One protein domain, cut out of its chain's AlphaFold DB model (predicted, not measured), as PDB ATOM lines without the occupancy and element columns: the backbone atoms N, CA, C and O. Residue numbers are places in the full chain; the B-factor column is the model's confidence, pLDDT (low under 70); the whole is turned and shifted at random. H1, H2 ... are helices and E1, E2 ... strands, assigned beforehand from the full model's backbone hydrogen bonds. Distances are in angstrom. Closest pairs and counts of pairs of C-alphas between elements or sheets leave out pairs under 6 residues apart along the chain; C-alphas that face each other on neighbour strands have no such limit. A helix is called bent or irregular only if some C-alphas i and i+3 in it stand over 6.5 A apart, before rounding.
ATOM      1  N   GLN A   5      19.313 -29.501   9.919       66.12
ATOM      2  CA  GLN A   5      20.510 -29.319  10.737       66.12
ATOM      3  C   GLN A   5      21.761 -29.950  10.108       66.12
ATOM      4  O   GLN A   5      22.840 -29.370  10.192       66.12
ATOM      5  N   ILE A   6      21.620 -31.073   9.395       70.81
ATOM      6  CA  ILE A   6      22.722 -31.692   8.639       70.81
ATOM      7  C   ILE A   6      23.147 -30.790   7.475       70.81
ATOM      8  O   ILE A   6      24.343 -30.632   7.246       70.81
ATOM      9  N   VAL A   7      22.204 -30.151   6.772       66.06
ATOM     10  CA  VAL A   7      22.535 -29.202   5.691       66.06
ATOM     11  C   VAL A   7      23.284 -27.994   6.248       66.06
ATOM     12  O   VAL A   7      24.321 -27.630   5.703       66.06
ATOM     13  N   TYR A   8      22.828 -27.419   7.365       66.44
ATOM     14  CA  TYR A   8      23.534 -26.312   8.020       66.44
ATOM     15  C   TYR A   8      24.953 -26.703   8.442       66.44
ATOM     16  O   TYR A   8      25.896 -25.964   8.160       66.44
ATOM     17  N   ILE A   9      25.128 -27.883   9.045       69.19
ATOM     18  CA  ILE A   9      26.453 -28.396   9.415       69.19
ATOM     19  C   ILE A   9      27.329 -28.566   8.168       69.19
ATOM     20  O   ILE A   9      28.472 -28.119   8.164       69.19
ATOM     21  N   LEU A  10      26.803 -29.147   7.087       67.69
ATOM     22  CA  LEU A  10      27.542 -29.331   5.837       67.69
ATOM     23  C   LEU A  10      27.928 -28.001   5.180       67.69
ATOM     24  O   LEU A  10      29.050 -27.879   4.692       67.69
ATOM     25  N   VAL A  11      27.044 -27.001   5.191       66.06
ATOM     26  CA  VAL A  11      27.330 -25.655   4.673       66.06
ATOM     27  C   VAL A  11      28.408 -24.976   5.514       66.06
ATOM     28  O   VAL A  11      29.368 -24.461   4.948       66.06
ATOM     29  N   ILE A  12      28.319 -25.033   6.846       62.44
ATOM     30  CA  ILE A  12      29.337 -24.475   7.749       62.44
ATOM     31  C   ILE A  12      30.685 -25.172   7.533       62.44
ATOM     32  O   ILE A  12      31.693 -24.502   7.321       62.44
ATOM     33  N   VAL A  13      30.715 -26.507   7.508       62.75
ATOM     34  CA  VAL A  13      31.938 -27.288   7.258       62.75
ATOM     35  C   VAL A  13      32.522 -26.972   5.881       62.75
ATOM     36  O   VAL A  13      33.737 -26.835   5.743       62.75
ATOM     37  N   PHE A  14      31.682 -26.816   4.856       69.12
ATOM     38  CA  PHE A  14      32.140 -26.448   3.520       69.12
ATOM     39  C   PHE A  14      32.699 -25.024   3.476       69.12
ATOM     40  O   PHE A  14      33.768 -24.821   2.907       69.12
ATOM     41  N   ILE A  15      32.043 -24.057   4.121       64.88
ATOM     42  CA  ILE A  15      32.529 -22.678   4.254       64.88
ATOM     43  C   ILE A  15      33.880 -22.652   4.983       64.88
ATOM     44  O   ILE A  15      34.833 -22.060   4.479       64.88
ATOM     45  N   LEU A  16      34.021 -23.365   6.104       57.97
ATOM     46  CA  LEU A  16      35.299 -23.505   6.818       57.97
ATOM     47  C   LEU A  16      36.384 -24.133   5.925       57.97
ATOM     48  O   LEU A  16      37.536 -23.694   5.921       57.97
ATOM     49  N   LYS A  17      36.009 -25.112   5.094       62.50
ATOM     50  CA  LYS A  17      36.895 -25.738   4.101       62.50
ATOM     51  C   LYS A  17      37.218 -24.823   2.913       62.50
ATOM     52  O   LYS A  17      38.225 -25.046   2.246       62.50
ATOM     53  N   LEU A  18      36.396 -23.818   2.615       65.62
ATOM     54  CA  LEU A  18      36.710 -22.773   1.638       65.62
ATOM     55  C   LEU A  18      37.655 -21.723   2.231       65.62
ATOM     56  O   LEU A  18      38.567 -21.283   1.531       65.62
ATOM     57  N   PHE A  19      37.508 -21.377   3.512       63.44
ATOM     58  CA  PHE A  19      38.428 -20.461   4.194       63.44
ATOM     59  C   PHE A  19      39.870 -20.984   4.196       63.44
ATOM     60  O   PHE A  19      40.794 -20.222   3.907       63.44
ATOM     61  N   SER A  20      40.077 -22.292   4.391       70.62
ATOM     62  CA  SER A  20      41.412 -22.903   4.272       70.62
ATOM     63  C   SER A  20      41.966 -22.922   2.838       70.62
ATOM     64  O   SER A  20      43.160 -23.133   2.638       70.62
ATOM     65  N   LYS A  21      41.128 -22.649   1.830       73.62
ATOM     66  CA  LYS A  21      41.495 -22.586   0.407       73.62
ATOM     67  C   LYS A  21      41.702 -21.161  -0.105       73.62
ATOM     68  O   LYS A  21      41.804 -20.967  -1.317       73.62
ATOM     69  N   ARG A  22      41.797 -20.159   0.781       83.00
ATOM     70  CA  ARG A  22      41.990 -18.750   0.391       83.00
ATOM     71  C   ARG A  22      43.156 -18.561  -0.586       83.00
ATOM     72  O   ARG A  22      43.009 -17.807  -1.538       83.00
ATOM     73  N   SER A  23      44.272 -19.263  -0.395       87.81
ATOM     74  CA  SER A  23      45.448 -19.182  -1.278       87.81
ATOM     75  C   SER A  23      45.165 -19.600  -2.726       87.81
ATOM     76  O   SER A  23      45.778 -19.064  -3.640       87.81
ATOM     77  N   ILE A  24      44.211 -20.508  -2.951       87.81
ATOM     78  CA  ILE A  24      43.839 -20.998  -4.286       87.81
ATOM     79  C   ILE A  24      43.014 -19.947  -5.043       87.81
ATOM     80  O   ILE A  24      43.184 -19.772  -6.247       87.81
ATOM     81  N   PHE A  25      42.125 -19.243  -4.338       86.62
ATOM     82  CA  PHE A  25      41.255 -18.217  -4.925       86.62
ATOM     83  C   PHE A  25      41.879 -16.816  -4.912       86.62
ATOM     84  O   PHE A  25      41.431 -15.962  -5.667       86.62
ATOM     85  N   TYR A  26      42.892 -16.570  -4.076       89.88
ATOM     86  CA  TYR A  26      43.599 -15.290  -3.947       89.88
ATOM     87  C   TYR A  26      45.127 -15.482  -3.943       89.88
ATOM     88  O   TYR A  26      45.786 -15.044  -2.993       89.88
ATOM     89  N   PRO A  27      45.725 -16.116  -4.971       88.81
ATOM     90  CA  PRO A  27      47.159 -16.427  -4.977       88.81
ATOM     91  C   PRO A  27      48.041 -15.171  -4.951       88.81
ATOM     92  O   PRO A  27      49.148 -15.202  -4.432       88.81
ATOM     93  N   THR A  28      47.531 -14.053  -5.472       90.25
ATOM     94  CA  THR A  28      48.223 -12.754  -5.527       90.25
ATOM     95  C   THR A  28      47.394 -11.635  -4.889       90.25
ATOM     96  O   THR A  28      47.510 -10.469  -5.251       90.25
ATOM     97  N   GLY A  29      46.480 -11.982  -3.975       86.56
ATOM     98  CA  GLY A  29      45.558 -11.025  -3.347       86.56
ATOM     99  C   GLY A  29      44.367 -10.606  -4.221       86.56
ATOM    100  O   GLY A  29      43.425 -10.008  -3.708       86.56
ATOM    101  N   LYS A  30      44.347 -10.979  -5.507       86.81
ATOM    102  CA  LYS A  30      43.203 -10.804  -6.412       86.81
ATOM    103  C   LYS A  30      42.384 -12.093  -6.516       86.81
ATOM    104  O   LYS A  30      42.961 -13.165  -6.669       86.81
ATOM    105  N   LYS A  31      41.051 -11.974  -6.465       88.00
ATOM    106  CA  LYS A  31      40.121 -13.108  -6.601       88.00
ATOM    107  C   LYS A  31      40.185 -13.694  -8.016       88.00
ATOM    108  O   LYS A  31      39.978 -12.962  -8.987       88.00
ATOM    109  N   ILE A  32      40.411 -15.001  -8.123       89.56
ATOM    110  CA  ILE A  32      40.417 -15.761  -9.382       89.56
ATOM    111  C   ILE A  32      39.557 -17.024  -9.277       89.56
ATOM    112  O   ILE A  32      39.326 -17.527  -8.177       89.56
ATOM    113  N   ILE A  33      39.109 -17.563 -10.412       88.25
ATOM    114  CA  ILE A  33      38.628 -18.948 -10.491       88.25
ATOM    115  C   ILE A  33      39.838 -19.836 -10.821       88.25
ATOM    116  O   ILE A  33      40.472 -19.641 -11.859       88.25
ATOM    117  N   PRO A  34      40.189 -20.809  -9.967       87.31
ATOM    118  CA  PRO A  34      41.338 -21.668 -10.216       87.31
ATOM    119  C   PRO A  34      41.094 -22.595 -11.414       87.31
ATOM    120  O   PRO A  34      39.980 -23.057 -11.643       87.31
ATOM    121  N   TYR A  35      42.148 -22.928 -12.162       85.12
ATOM    122  CA  TYR A  35      42.036 -23.783 -13.355       85.12
ATOM    123  C   TYR A  35      41.446 -25.171 -13.045       85.12
ATOM    124  O   TYR A  35      40.705 -25.740 -13.838       85.12
ATOM    125  N   ASN A  36      41.716 -25.698 -11.849       85.81
ATOM    126  CA  ASN A  36      41.171 -26.962 -11.359       85.81
ATOM    127  C   ASN A  36      39.820 -26.798 -10.635       85.81
ATOM    128  O   ASN A  36      39.493 -27.629  -9.784       85.81
ATOM    129  N   ILE A  37      39.038 -25.754 -10.944       87.50
ATOM    130  CA  ILE A  37      37.715 -25.525 -10.340       87.50
ATOM    131  C   ILE A  37      36.812 -26.752 -10.461       87.50
ATOM    132  O   ILE A  37      36.036 -27.023  -9.551       87.50
ATOM    133  N   GLU A  38      36.988 -27.553 -11.513       87.00
ATOM    134  CA  GLU A  38      36.266 -28.809 -11.694       87.00
ATOM    135  C   GLU A  38      36.474 -29.808 -10.553       87.00
ATOM    136  O   GLU A  38      35.569 -30.573 -10.277       87.00
ATOM    137  N   LYS A  39      37.613 -29.775  -9.847       86.31
ATOM    138  CA  LYS A  39      37.893 -30.627  -8.673       86.31
ATOM    139  C   LYS A  39      37.298 -30.067  -7.378       86.31
ATOM    140  O   LYS A  39      37.243 -30.762  -6.366       86.31
ATOM    141  N   ILE A  40      36.902 -28.794  -7.383       83.25
ATOM    142  CA  ILE A  40      36.312 -28.100  -6.232       83.25
ATOM    143  C   ILE A  40      34.783 -28.112  -6.339       83.25
ATOM    144  O   ILE A  40      34.106 -28.375  -5.346       83.25
ATOM    145  N   LEU A  41      34.252 -27.882  -7.539       84.19
ATOM    146  CA  LEU A  41      32.831 -27.853  -7.874       84.19
ATOM    147  C   LEU A  41      32.330 -29.240  -8.326       84.19
ATOM    148  O   LEU A  41      31.603 -29.343  -9.302       84.19
ATOM    149  N   ILE A  42      32.767 -30.316  -7.661       86.12
ATOM    150  CA  ILE A  42      32.391 -31.701  -8.017       86.12
ATOM    151  C   ILE A  42      31.044 -32.140  -7.440       86.12
ATOM    152  O   ILE A  42      30.490 -33.144  -7.875       86.12
ATOM    153  N   SER A  43      30.542 -31.460  -6.407       90.19
ATOM    154  CA  SER A  43      29.356 -31.905  -5.671       90.19
ATOM    155  C   SER A  43      28.184 -30.961  -5.879       90.19
ATOM    156  O   SER A  43      28.349 -29.746  -5.980       90.19
ATOM    157  N   ASN A  44      26.971 -31.507  -5.881       93.44
ATOM    158  CA  ASN A  44      25.749 -30.707  -5.919       93.44
ATOM    159  C   ASN A  44      25.678 -29.685  -4.770       93.44
ATOM    160  O   ASN A  44      25.190 -28.576  -4.963       93.44
ATOM    161  N   LEU A  45      26.236 -30.023  -3.599       91.00
ATOM    162  CA  LEU A  45      26.363 -29.102  -2.470       91.00
ATOM    163  C   LEU A  45      27.245 -27.889  -2.810       91.00
ATOM    164  O   LEU A  45      26.885 -26.768  -2.467       91.00
ATOM    165  N   ALA A  46      28.375 -28.085  -3.498       89.31
ATOM    166  CA  ALA A  46      29.249 -26.982  -3.899       89.31
ATOM    167  C   ALA A  46      28.537 -26.027  -4.872       89.31
ATOM    168  O   ALA A  46      28.615 -24.809  -4.705       89.31
ATOM    169  N   LEU A  47      27.796 -26.573  -5.843       93.56
ATOM    170  CA  LEU A  47      26.976 -25.784  -6.768       93.56
ATOM    171  C   LEU A  47      25.840 -25.047  -6.042       93.56
ATOM    172  O   LEU A  47      25.593 -23.874  -6.319       93.56
ATOM    173  N   ALA A  48      25.183 -25.700  -5.081       94.25
ATOM    174  CA  ALA A  48      24.135 -25.089  -4.273       94.25
ATOM    175  C   ALA A  48      24.669 -23.939  -3.409       94.25
ATOM    176  O   ALA A  48      24.030 -22.897  -3.337       94.25
ATOM    177  N   ILE A  49      25.848 -24.090  -2.798       91.12
ATOM    178  CA  ILE A  49      26.487 -23.030  -2.003       91.12
ATOM    179  C   ILE A  49      26.867 -21.844  -2.888       91.12
ATOM    180  O   ILE A  49      26.542 -20.712  -2.537       91.12
ATOM    181  N   LEU A  50      27.463 -22.094  -4.060       91.62
ATOM    182  CA  LEU A  50      27.744 -21.043  -5.042       91.62
ATOM    183  C   LEU A  50      26.469 -20.269  -5.414       91.62
ATOM    184  O   LEU A  50      26.483 -19.043  -5.489       91.62
ATOM    185  N   TYR A  51      25.355 -20.973  -5.618       95.44
ATOM    186  CA  TYR A  51      24.074 -20.345  -5.930       95.44
ATOM    187  C   TYR A  51      23.443 -19.611  -4.736       95.44
ATOM    188  O   TYR A  51      22.855 -18.545  -4.901       95.44
ATOM    189  N   MET A  52      23.551 -20.142  -3.518       94.31
ATOM    190  CA  MET A  52      23.040 -19.457  -2.329       94.31
ATOM    191  C   MET A  52      23.807 -18.167  -2.040       94.31
ATOM    192  O   MET A  52      23.180 -17.203  -1.609       94.31
ATOM    193  N   ASP A  53      25.107 -18.119  -2.325       92.38
ATOM    194  CA  ASP A  53      25.938 -16.926  -2.139       92.38
ATOM    195  C   ASP A  53      25.673 -15.902  -3.259       92.38
ATOM    196  O   ASP A  53      25.033 -14.869  -3.044       92.38
ATOM    197  N   ASP A  54      26.009 -16.267  -4.497       93.75
ATOM    198  CA  ASP A  54      26.071 -15.346  -5.640       93.75
ATOM    199  C   ASP A  54      24.886 -15.480  -6.618       93.75
ATOM    200  O   ASP A  54      24.799 -14.766  -7.624       93.75
ATOM    201  N   GLY A  55      23.967 -16.411  -6.368       95.31
ATOM    202  CA  GLY A  55      22.826 -16.674  -7.238       95.31
ATOM    203  C   GLY A  55      21.608 -15.792  -6.978       95.31
ATOM    204  O   GLY A  55      21.458 -15.170  -5.922       95.31
ATOM    205  N   GLY A  56      20.704 -15.765  -7.954       93.38
ATOM    206  CA  GLY A  56      19.437 -15.046  -7.858       93.38
ATOM    207  C   GLY A  56      18.530 -15.258  -9.065       93.38
ATOM    208  O   GLY A  56      18.845 -16.016  -9.987       93.38
ATOM    209  N   ARG A  57      17.387 -14.573  -9.065       89.69
ATOM    210  CA  ARG A  57      16.407 -14.623 -10.159       89.69
ATOM    211  C   ARG A  57      16.931 -13.854 -11.373       89.69
ATOM    212  O   ARG A  57      17.532 -12.790 -11.227       89.69
ATOM    213  N   GLY A  58      16.690 -14.367 -12.577       82.06
ATOM    214  CA  GLY A  58      16.969 -13.633 -13.808       82.06
ATOM    215  C   GLY A  58      15.979 -12.482 -13.966       82.06
ATOM    216  O   GLY A  58      14.786 -12.720 -14.114       82.06
ATOM    217  N   GLY A  59      16.461 -11.235 -13.950       70.88
ATOM    218  CA  GLY A  59      15.596 -10.044 -13.924       70.88
ATOM    219  C   GLY A  59      14.591  -9.934 -15.078       70.88
ATOM    220  O   GLY A  59      13.532  -9.347 -14.903       70.88
ATOM    221  N   ASN A  60      14.882 -10.552 -16.229       66.81
ATOM    222  CA  ASN A  60      14.073 -10.435 -17.447       66.81
ATOM    223  C   ASN A  60      13.427 -11.751 -17.898       66.81
ATOM    224  O   ASN A  60      12.885 -11.813 -19.001       66.81
ATOM    225  N   THR A  61      13.500 -12.825 -17.107       67.69
ATOM    226  CA  THR A  61      12.935 -14.116 -17.519       67.69
ATOM    227  C   THR A  61      12.159 -14.767 -16.386       67.69
ATOM    228  O   THR A  61      12.609 -14.850 -15.250       67.69
ATOM    229  N   LYS A  62      10.960 -15.271 -16.703       67.81
ATOM    230  CA  LYS A  62      10.086 -15.921 -15.711       67.81
ATOM    231  C   LYS A  62      10.669 -17.225 -15.150       67.81
ATOM    232  O   LYS A  62      10.209 -17.671 -14.109       67.81
ATOM    233  N   LYS A  63      11.631 -17.833 -15.855       71.94
ATOM    234  CA  LYS A  63      12.163 -19.181 -15.581       71.94
ATOM    235  C   LYS A  63      13.690 -19.275 -15.533       71.94
ATOM    236  O   LYS A  63      14.223 -20.364 -15.364       71.94
ATOM    237  N   GLY A  64      14.407 -18.174 -15.745       81.94
ATOM    238  CA  GLY A  64      15.865 -18.181 -15.709       81.94
ATOM    239  C   GLY A  64      16.389 -17.695 -14.367       81.94
ATOM    240  O   GLY A  64      15.778 -16.861 -13.695       81.94
ATOM    241  N   VAL A  65      17.548 -18.209 -13.990       93.75
ATOM    242  CA  VAL A  65      18.277 -17.781 -12.794       93.75
ATOM    243  C   VAL A  65      19.692 -17.390 -13.192       93.75
ATOM    244  O   VAL A  65      20.158 -17.721 -14.283       93.75
ATOM    245  N   ILE A  66      20.363 -16.635 -12.337       95.44
ATOM    246  CA  ILE A  66      21.728 -16.172 -12.575       95.44
ATOM    247  C   ILE A  66      22.651 -16.604 -11.442       95.44
ATOM    248  O   ILE A  66      22.188 -16.844 -10.329       95.44
ATOM    249  N   ILE A  67      23.950 -16.641 -11.731       95.62
ATOM    250  CA  ILE A  67      25.043 -16.654 -10.752       95.62
ATOM    251  C   ILE A  67      25.953 -15.470 -11.078       95.62
ATOM    252  O   ILE A  67      26.440 -15.351 -12.208       95.62
ATOM    253  N   ASN A  68      26.163 -14.567 -10.122       94.88
ATOM    254  CA  ASN A  68      27.028 -13.409 -10.307       94.88
ATOM    255  C   ASN A  68      28.496 -13.784 -10.078       94.88
ATOM    256  O   ASN A  68      28.889 -14.193  -8.997       94.88
ATOM    257  N   ILE A  69      29.329 -13.609 -11.099       92.94
ATOM    258  CA  ILE A  69      30.770 -13.871 -11.034       92.94
ATOM    259  C   ILE A  69      31.591 -12.640 -11.434       92.94
ATOM    260  O   ILE A  69      32.770 -12.749 -11.778       92.94
ATOM    261  N   ALA A  70      30.992 -11.447 -11.365       91.38
ATOM    262  CA  ALA A  70      31.655 -10.187 -11.688       91.38
ATOM    263  C   ALA A  70      32.863  -9.888 -10.780       91.38
ATOM    264  O   ALA A  70      33.784  -9.191 -11.198       91.38
ATOM    265  N   GLY A  71      32.887 -10.450  -9.565       88.81
ATOM    266  CA  GLY A  71      34.008 -10.321  -8.631       88.81
ATOM    267  C   GLY A  71      35.250 -11.146  -8.995       88.81
ATOM    268  O   GLY A  71      36.305 -10.925  -8.409       88.81
ATOM    269  N   TYR A  72      35.147 -12.085  -9.941       89.19
ATOM    270  CA  TYR A  72      36.291 -12.841 -10.457       89.19
ATOM    271  C   TYR A  72      36.910 -12.138 -11.668       89.19
ATOM    272  O   TYR A  72      36.224 -11.416 -12.405       89.19
ATOM    273  N   ASP A  73      38.205 -12.361 -11.895       87.62
ATOM    274  CA  ASP A  73      38.899 -11.853 -13.078       87.62
ATOM    275  C   ASP A  73      38.253 -12.352 -14.385       87.62
ATOM    276  O   ASP A  73      37.651 -13.420 -14.441       87.62
ATOM    277  N   LEU A  74      38.372 -11.565 -15.456       86.75
ATOM    278  CA  LEU A  74      37.703 -11.844 -16.730       86.75
ATOM    279  C   LEU A  74      38.158 -13.150 -17.391       86.75
ATOM    280  O   LEU A  74      37.347 -13.809 -18.042       86.75
ATOM    281  N   GLN A  75      39.432 -13.517 -17.238       86.31
ATOM    282  CA  GLN A  75      40.012 -14.679 -17.914       86.31
ATOM    283  C   GLN A  75      39.490 -15.987 -17.311       86.31
ATOM    284  O   GLN A  75      39.299 -16.970 -18.030       86.31
ATOM    285  N   SER A  76      39.189 -15.987 -16.013       81.31
ATOM    286  CA  SER A  76      38.788 -17.185 -15.276       81.31
ATOM    287  C   SER A  76      37.278 -17.479 -15.284       81.31
ATOM    288  O   SER A  76      36.862 -18.600 -14.982       81.31
ATOM    289  N   ARG A  77      36.437 -16.538 -15.745       90.19
ATOM    290  CA  ARG A  77      34.968 -16.719 -15.839       90.19
ATOM    291  C   ARG A  77      34.546 -17.823 -16.809       90.19
ATOM    292  O   ARG A  77      33.642 -18.601 -16.509       90.19
ATOM    293  N   LYS A  78      35.197 -17.902 -17.974       90.38
ATOM    294  CA  LYS A  78      34.891 -18.909 -19.004       90.38
ATOM    295  C   LYS A  78      35.231 -20.339 -18.544       90.38
ATOM    296  O   LYS A  78      34.392 -21.217 -18.737       90.38
ATOM    297  N   PRO A  79      36.371 -20.596 -17.873       89.38
ATOM    298  CA  PRO A  79      36.627 -21.875 -17.209       89.38
ATOM    299  C   PRO A  79      35.508 -22.357 -16.277       89.38
ATOM    300  O   PRO A  79      35.143 -23.526 -16.345       89.38
ATOM    301  N   LEU A  80      34.913 -21.482 -15.455       90.81
ATOM    302  CA  LEU A  80      33.793 -21.875 -14.586       90.81
ATOM    303  C   LEU A  80      32.558 -22.299 -15.386       90.81
ATOM    304  O   LEU A  80      31.950 -23.320 -15.073       90.81
ATOM    305  N   GLN A  81      32.214 -21.546 -16.434       93.88
ATOM    306  CA  GLN A  81      31.116 -21.892 -17.339       93.88
ATOM    307  C   GLN A  81      31.312 -23.295 -17.939       93.88
ATOM    308  O   GLN A  81      30.393 -24.112 -17.925       93.88
ATOM    309  N   LEU A  82      32.524 -23.585 -18.427       92.88
ATOM    310  CA  LEU A  82      32.876 -24.878 -19.020       92.88
ATOM    311  C   LEU A  82      32.884 -26.011 -17.989       92.88
ATOM    312  O   LEU A  82      32.425 -27.109 -18.291       92.88
ATOM    313  N   ALA A  83      33.370 -25.751 -16.774       92.38
ATOM    314  CA  ALA A  83      33.365 -26.733 -15.696       92.38
ATOM    315  C   ALA A  83      31.936 -27.127 -15.300       92.38
ATOM    316  O   ALA A  83      31.654 -28.313 -15.146       92.38
ATOM    317  N   ILE A  84      31.020 -26.156 -15.198       94.19
ATOM    318  CA  ILE A  84      29.615 -26.438 -14.877       94.19
ATOM    319  C   ILE A  84      28.957 -27.267 -15.985       94.19
ATOM    320  O   ILE A  84      28.300 -28.265 -15.687       94.19
ATOM    321  N   LEU A  85      29.185 -26.909 -17.252       95.56
ATOM    322  CA  LEU A  85      28.693 -27.693 -18.385       95.56
ATOM    323  C   LEU A  85      29.228 -29.131 -18.345       95.56
ATOM    324  O   LEU A  85      28.459 -30.073 -18.489       95.56
ATOM    325  N   LYS A  86      30.528 -29.314 -18.109       94.50
ATOM    326  CA  LYS A  86      31.175 -30.634 -18.100       94.50
ATOM    327  C   LYS A  86      30.694 -31.535 -16.957       94.50
ATOM    328  O   LYS A  86      30.505 -32.725 -17.174       94.50
ATOM    329  N   ILE A  87      30.550 -30.993 -15.748       94.19
ATOM    330  CA  ILE A  87      30.253 -31.785 -14.540       94.19
ATOM    331  C   ILE A  87      28.762 -32.061 -14.408       94.19
ATOM    332  O   ILE A  87      28.371 -33.158 -14.022       94.19
ATOM    333  N   TYR A  88      27.940 -31.060 -14.718       95.00
ATOM    334  CA  TYR A  88      26.508 -31.111 -14.454       95.00
ATOM    335  C   TYR A  88      25.671 -31.156 -15.727       95.00
ATOM    336  O   TYR A  88      24.462 -31.218 -15.619       95.00
ATOM    337  N   ASN A  89      26.256 -31.079 -16.927       95.81
ATOM    338  CA  ASN A  89      25.494 -30.977 -18.178       95.81
ATOM    339  C   ASN A  89      24.485 -29.803 -18.172       95.81
ATOM    340  O   ASN A  89      23.372 -29.894 -18.690       95.81
ATOM    341  N   ILE A  90      24.870 -28.686 -17.542       95.94
ATOM    342  CA  ILE A  90      24.060 -27.467 -17.437       95.94
ATOM    343  C   ILE A  90      24.652 -26.422 -18.372       95.94
ATOM    344  O   ILE A  90      25.758 -25.924 -18.156       95.94
ATOM    345  N   GLU A  91      23.897 -26.065 -19.405       95.12
ATOM    346  CA  GLU A  91      24.269 -24.964 -20.279       95.12
ATOM    347  C   GLU A  91      24.075 -23.620 -19.575       95.12
ATOM    348  O   GLU A  91      23.105 -23.398 -18.850       95.12
ATOM    349  N   LEU A  92      25.003 -22.701 -19.824       94.88
ATOM    350  CA  LEU A  92      25.045 -21.371 -19.231       94.88
ATOM    351  C   LEU A  92      25.395 -20.350 -20.307       94.88
ATOM    352  O   LEU A  92      26.240 -20.633 -21.156       94.88
ATOM    353  N   ASN A  93      24.855 -19.140 -20.207       94.12
ATOM    354  CA  ASN A  93      25.281 -17.999 -21.016       94.12
ATOM    355  C   ASN A  93      26.067 -17.014 -20.144       94.12
ATOM    356  O   ASN A  93      25.526 -16.467 -19.187       94.12
ATOM    357  N   LEU A  94      27.335 -16.762 -20.475       94.38
ATOM    358  CA  LEU A  94      28.128 -15.725 -19.813       94.38
ATOM    359  C   LEU A  94      27.800 -14.348 -20.406       94.38
ATOM    360  O   LEU A  94      28.093 -14.068 -21.568       94.38
ATOM    361  N   HIS A  95      27.211 -13.473 -19.598       92.25
ATOM    362  CA  HIS A  95      26.913 -12.094 -19.969       92.25
ATOM    363  C   HIS A  95      28.123 -11.175 -19.748       92.25
ATOM    364  O   HIS A  95      28.973 -11.418 -18.886       92.25
ATOM    365  N   LYS A  96      28.178 -10.055 -20.488       89.62
ATOM    366  CA  LYS A  96      29.277  -9.066 -20.415       89.62
ATOM    367  C   LYS A  96      29.488  -8.496 -19.007       89.62
ATOM    368  O   LYS A  96      30.615  -8.203 -18.625       89.62
ATOM    369  N   ASN A  97      28.417  -8.382 -18.222       90.44
ATOM    370  CA  ASN A  97      28.448  -7.894 -16.843       90.44
ATOM    371  C   ASN A  97      28.967  -8.932 -15.825       90.44
ATOM    372  O   ASN A  97      28.978  -8.651 -14.633       90.44
ATOM    373  N   GLY A  98      29.400 -10.118 -16.269       91.56
ATOM    374  CA  GLY A  98      29.899 -11.167 -15.382       91.56
ATOM    375  C   GLY A  98      28.803 -12.005 -14.731       91.56
ATOM    376  O   GLY A  98      29.059 -12.614 -13.701       91.56
ATOM    377  N   GLN A  99      27.600 -12.057 -15.299       93.94
ATOM    378  CA  GLN A  99      26.559 -12.990 -14.865       93.94
ATOM    379  C   GLN A  99      26.597 -14.266 -15.706       93.94
ATOM    380  O   GLN A  99      26.625 -14.201 -16.935       93.94
ATOM    381  N   LEU A 100      26.559 -15.424 -15.051       95.00
ATOM    382  CA  LEU A 100      26.230 -16.697 -15.685       95.00
ATOM    383  C   LEU A 100      24.717 -16.869 -15.638       95.00
ATOM    384  O   LEU A 100      24.144 -17.054 -14.567       95.00
ATOM    385  N   TYR A 101      24.069 -16.784 -16.791       95.25
ATOM    386  CA  TYR A 101      22.640 -17.009 -16.929       95.25
ATOM    387  C   TYR A 101      22.354 -18.487 -17.195       95.25
ATOM    388  O   TYR A 101      22.859 -19.051 -18.165       95.25
ATOM    389  N   ILE A 102      21.518 -19.091 -16.353       94.62
ATOM    390  CA  ILE A 102      20.971 -20.436 -16.537       94.62
ATOM    391  C   ILE A 102      19.665 -20.287 -17.330       94.62
ATOM    392  O   ILE A 102      18.678 -19.769 -16.791       94.62
ATOM    393  N   PRO A 103      19.632 -20.694 -18.613       90.75
ATOM    394  CA  PRO A 103      18.435 -20.600 -19.428       90.75
ATOM    395  C   PRO A 103      17.360 -21.568 -18.936       90.75
ATOM    396  O   PRO A 103      17.656 -22.620 -18.374       90.75
ATOM    397  N   ALA A 104      16.097 -21.252 -19.233       88.56
ATOM    398  CA  ALA A 104      14.948 -22.065 -18.832       88.56
ATOM    399  C   ALA A 104      15.089 -23.549 -19.229       88.56
ATOM    400  O   ALA A 104      14.720 -24.425 -18.456       88.56
ATOM    401  N   LYS A 105      15.701 -23.835 -20.390       90.19
ATOM    402  CA  LYS A 105      15.955 -25.208 -20.860       90.19
ATOM    403  C   LYS A 105      16.858 -26.033 -19.932       90.19
ATOM    404  O   LYS A 105      16.729 -27.248 -19.895       90.19
ATOM    405  N   SER A 106      17.745 -25.385 -19.178       93.25
ATOM    406  CA  SER A 106      18.667 -26.037 -18.237       93.25
ATOM    407  C   SER A 106      18.236 -25.866 -16.781       93.25
ATOM    408  O   SER A 106      18.813 -26.500 -15.898       93.25
ATOM    409  N   TYR A 107      17.217 -25.041 -16.516       92.50
ATOM    410  CA  TYR A 107      16.780 -24.729 -15.159       92.50
ATOM    411  C   TYR A 107      16.268 -25.958 -14.409       92.50
ATOM    412  O   TYR A 107      16.655 -26.157 -13.263       92.50
ATOM    413  N   ASN A 108      15.470 -26.813 -15.054       92.12
ATOM    414  CA  ASN A 108      14.959 -28.032 -14.422       92.12
ATOM    415  C   ASN A 108      16.082 -28.937 -13.918       92.12
ATOM    416  O   ASN A 108      16.056 -29.389 -12.775       92.12
ATOM    417  N   HIS A 109      17.102 -29.148 -14.751       94.75
ATOM    418  CA  HIS A 109      18.243 -29.963 -14.364       94.75
ATOM    419  C   HIS A 109      19.057 -29.300 -13.246       94.75
ATOM    420  O   HIS A 109      19.349 -29.928 -12.232       94.75
ATOM    421  N   PHE A 110      19.328 -27.997 -13.373       95.50
ATOM    422  CA  PHE A 110      19.980 -27.213 -12.325       95.50
ATOM    423  C   PHE A 110      19.242 -27.303 -10.982       95.50
ATOM    424  O   PHE A 110      19.862 -27.585  -9.959       95.50
ATOM    425  N   TYR A 111      17.922 -27.120 -10.987       94.69
ATOM    426  CA  TYR A 111      17.074 -27.216  -9.805       94.69
ATOM    427  C   TYR A 111      17.185 -28.593  -9.148       94.69
ATOM    428  O   TYR A 111      17.411 -28.670  -7.942       94.69
ATOM    429  N   GLN A 112      17.101 -29.676  -9.927       94.94
ATOM    430  CA  GLN A 112      17.258 -31.043  -9.416       94.94
ATOM    431  C   GLN A 112      18.626 -31.269  -8.762       94.94
ATOM    432  O   GLN A 112      18.706 -31.955  -7.742       94.94
ATOM    433  N   CYS A 113      19.694 -30.669  -9.300       95.94
ATOM    434  CA  CYS A 113      21.014 -30.742  -8.684       95.94
ATOM    435  C   CYS A 113      21.029 -30.076  -7.302       95.94
ATOM    436  O   CYS A 113      21.539 -30.664  -6.351       95.94
ATOM    437  N   ILE A 114      20.488 -28.861  -7.171       95.25
ATOM    438  CA  ILE A 114      20.732 -28.034  -5.978       95.25
ATOM    439  C   ILE A 114      19.621 -28.064  -4.926       95.25
ATOM    440  O   ILE A 114      19.917 -27.815  -3.760       95.25
ATOM    441  N   TYR A 115      18.367 -28.351  -5.297       93.88
ATOM    442  CA  TYR A 115      17.182 -28.062  -4.472       93.88
ATOM    443  C   TYR A 115      17.269 -28.637  -3.055       93.88
ATOM    444  O   TYR A 115      16.999 -27.937  -2.082       93.88
ATOM    445  N   HIS A 116      17.723 -29.884  -2.926       93.12
ATOM    446  CA  HIS A 116      17.838 -30.564  -1.633       93.12
ATOM    447  C   HIS A 116      18.880 -29.952  -0.683       93.12
ATOM    448  O   HIS A 116      18.873 -30.263   0.507       93.12
ATOM    449  N   PHE A 117      19.766 -29.093  -1.191       93.88
ATOM    450  CA  PHE A 117      20.810 -28.413  -0.425       93.88
ATOM    451  C   PHE A 117      20.489 -26.937  -0.148       93.88
ATOM    452  O   PHE A 117      21.231 -26.289   0.590       93.88
ATOM    453  N   ILE A 118      19.405 -26.392  -0.718       92.50
ATOM    454  CA  ILE A 118      19.008 -25.000  -0.489       92.50
ATOM    455  C   ILE A 118      18.296 -24.881   0.857       92.50
ATOM    456  O   ILE A 118      17.234 -25.465   1.074       92.50
ATOM    457  N   ILE A 119      18.880 -24.093   1.760       91.94
ATOM    458  CA  ILE A 119      18.298 -23.841   3.081       91.94
ATOM    459  C   ILE A 119      16.993 -23.033   2.963       91.94
ATOM    460  O   ILE A 119      16.879 -22.201   2.057       91.94
ATOM    461  N   PRO A 120      16.020 -23.219   3.879       92.44
ATOM    462  CA  PRO A 120      14.695 -22.602   3.766       92.44
ATOM    463  C   PRO A 120      14.724 -21.085   3.540       92.44
ATOM    464  O   PRO A 120      14.042 -20.577   2.653       92.44
TER     465      PRO A 120
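AT A GLANCE: This is residues 5 to 120 of the 130 residues of a protein of Caulerpa sertularioides (UniProt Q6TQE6). One helix, H4, lies in the middle and runs at its end straight into a small three-stranded sheet, while the last part of H6 packs on H4 at a wide angle. H5, with the short H3 packed on it, makes another side of the body, and H1 and H2 lie farthest out. The printed part has 116 residues, with six named helices and three named strands in the order H1 H2 H3 H4 E1 E2 H5 E3 H6. The sheet runs E1, E2, E3, antiparallel throughout, and the class is mostly helix. The whole is compact, with a radius of gyration of the C-alphas of 13.9 A and spans of 38 by 37 by 24 A.

IN THESE COORDINATES: Find C-alpha 5 at (20.510, -29.319, 10.737); from there H1 runs 21.0 A to residue 19. Next come the short helices H2, residues 22 to 25, and H3, residues 37 to 40. H4, residues 44 to 54, begins with C-alpha 44 at (25.749, -30.707, -5.919) and is 15.4 A long. E1, residues 55 to 57, follows at once, then E2, residues 65 to 68. H5, residues 74 to 88, is 22.4 A long and only just irregular, with C-alphas 75 and 78 6.7 A apart. After E3, residues 99 to 102, H6 takes residues 104 to 117 over 20.3 A, ending with C-alpha 117 at (20.810, -28.413, -0.425); it is irregular, with C-alphas 113 and 116 7.7 A apart.

HOW THE PARTS SIT: Look first at the hairpin E1 and E2, antiparallel, where N 56 and O 66 are 3.0 A apart, within hydrogen-bond range. On the other side of E2 is E3, antiparallel to it, with N 100 and O 67 at 2.8 A. Residues 93 to 94 pair, antiparallel, with residues 100 to 101 of E3. H4 is on the sheet; its closest C-alpha pair with E2 is Asp 54 and Asn 68, 5.1 A. H6 touches H4 with residues 113 to 117 alone, about perpendicular at 76 degrees, the closest C-alphas being those of Ala 48 and Ile 114, 4.8 A. H1 only just touches H4, with 3 pairs of C-alphas within 8 A, the closest Val 11 and Ile 49 at 7.2 A. H5 only grazes the sheet, with residues 77 to 81, and touches H3, closest at C-alphas 38 and 83, 5.4 A. H4 and H5 are apart. Every O i to N i+4 pair is within hydrogen-bond range in H1 and H4, against 8 of 11 in H5 and 6 of 10 in H6; H2 and H3 are too short for such a pair.

THE WHOLE: The C-alphas farthest apart are those of Thr 28 and Lys 62, 39.6 A. The printed part has no cut, and the link from H2 to H3 is long. Check the pLDDT column at residues 5, 7 to 19 and 60 to 62, which are under 70.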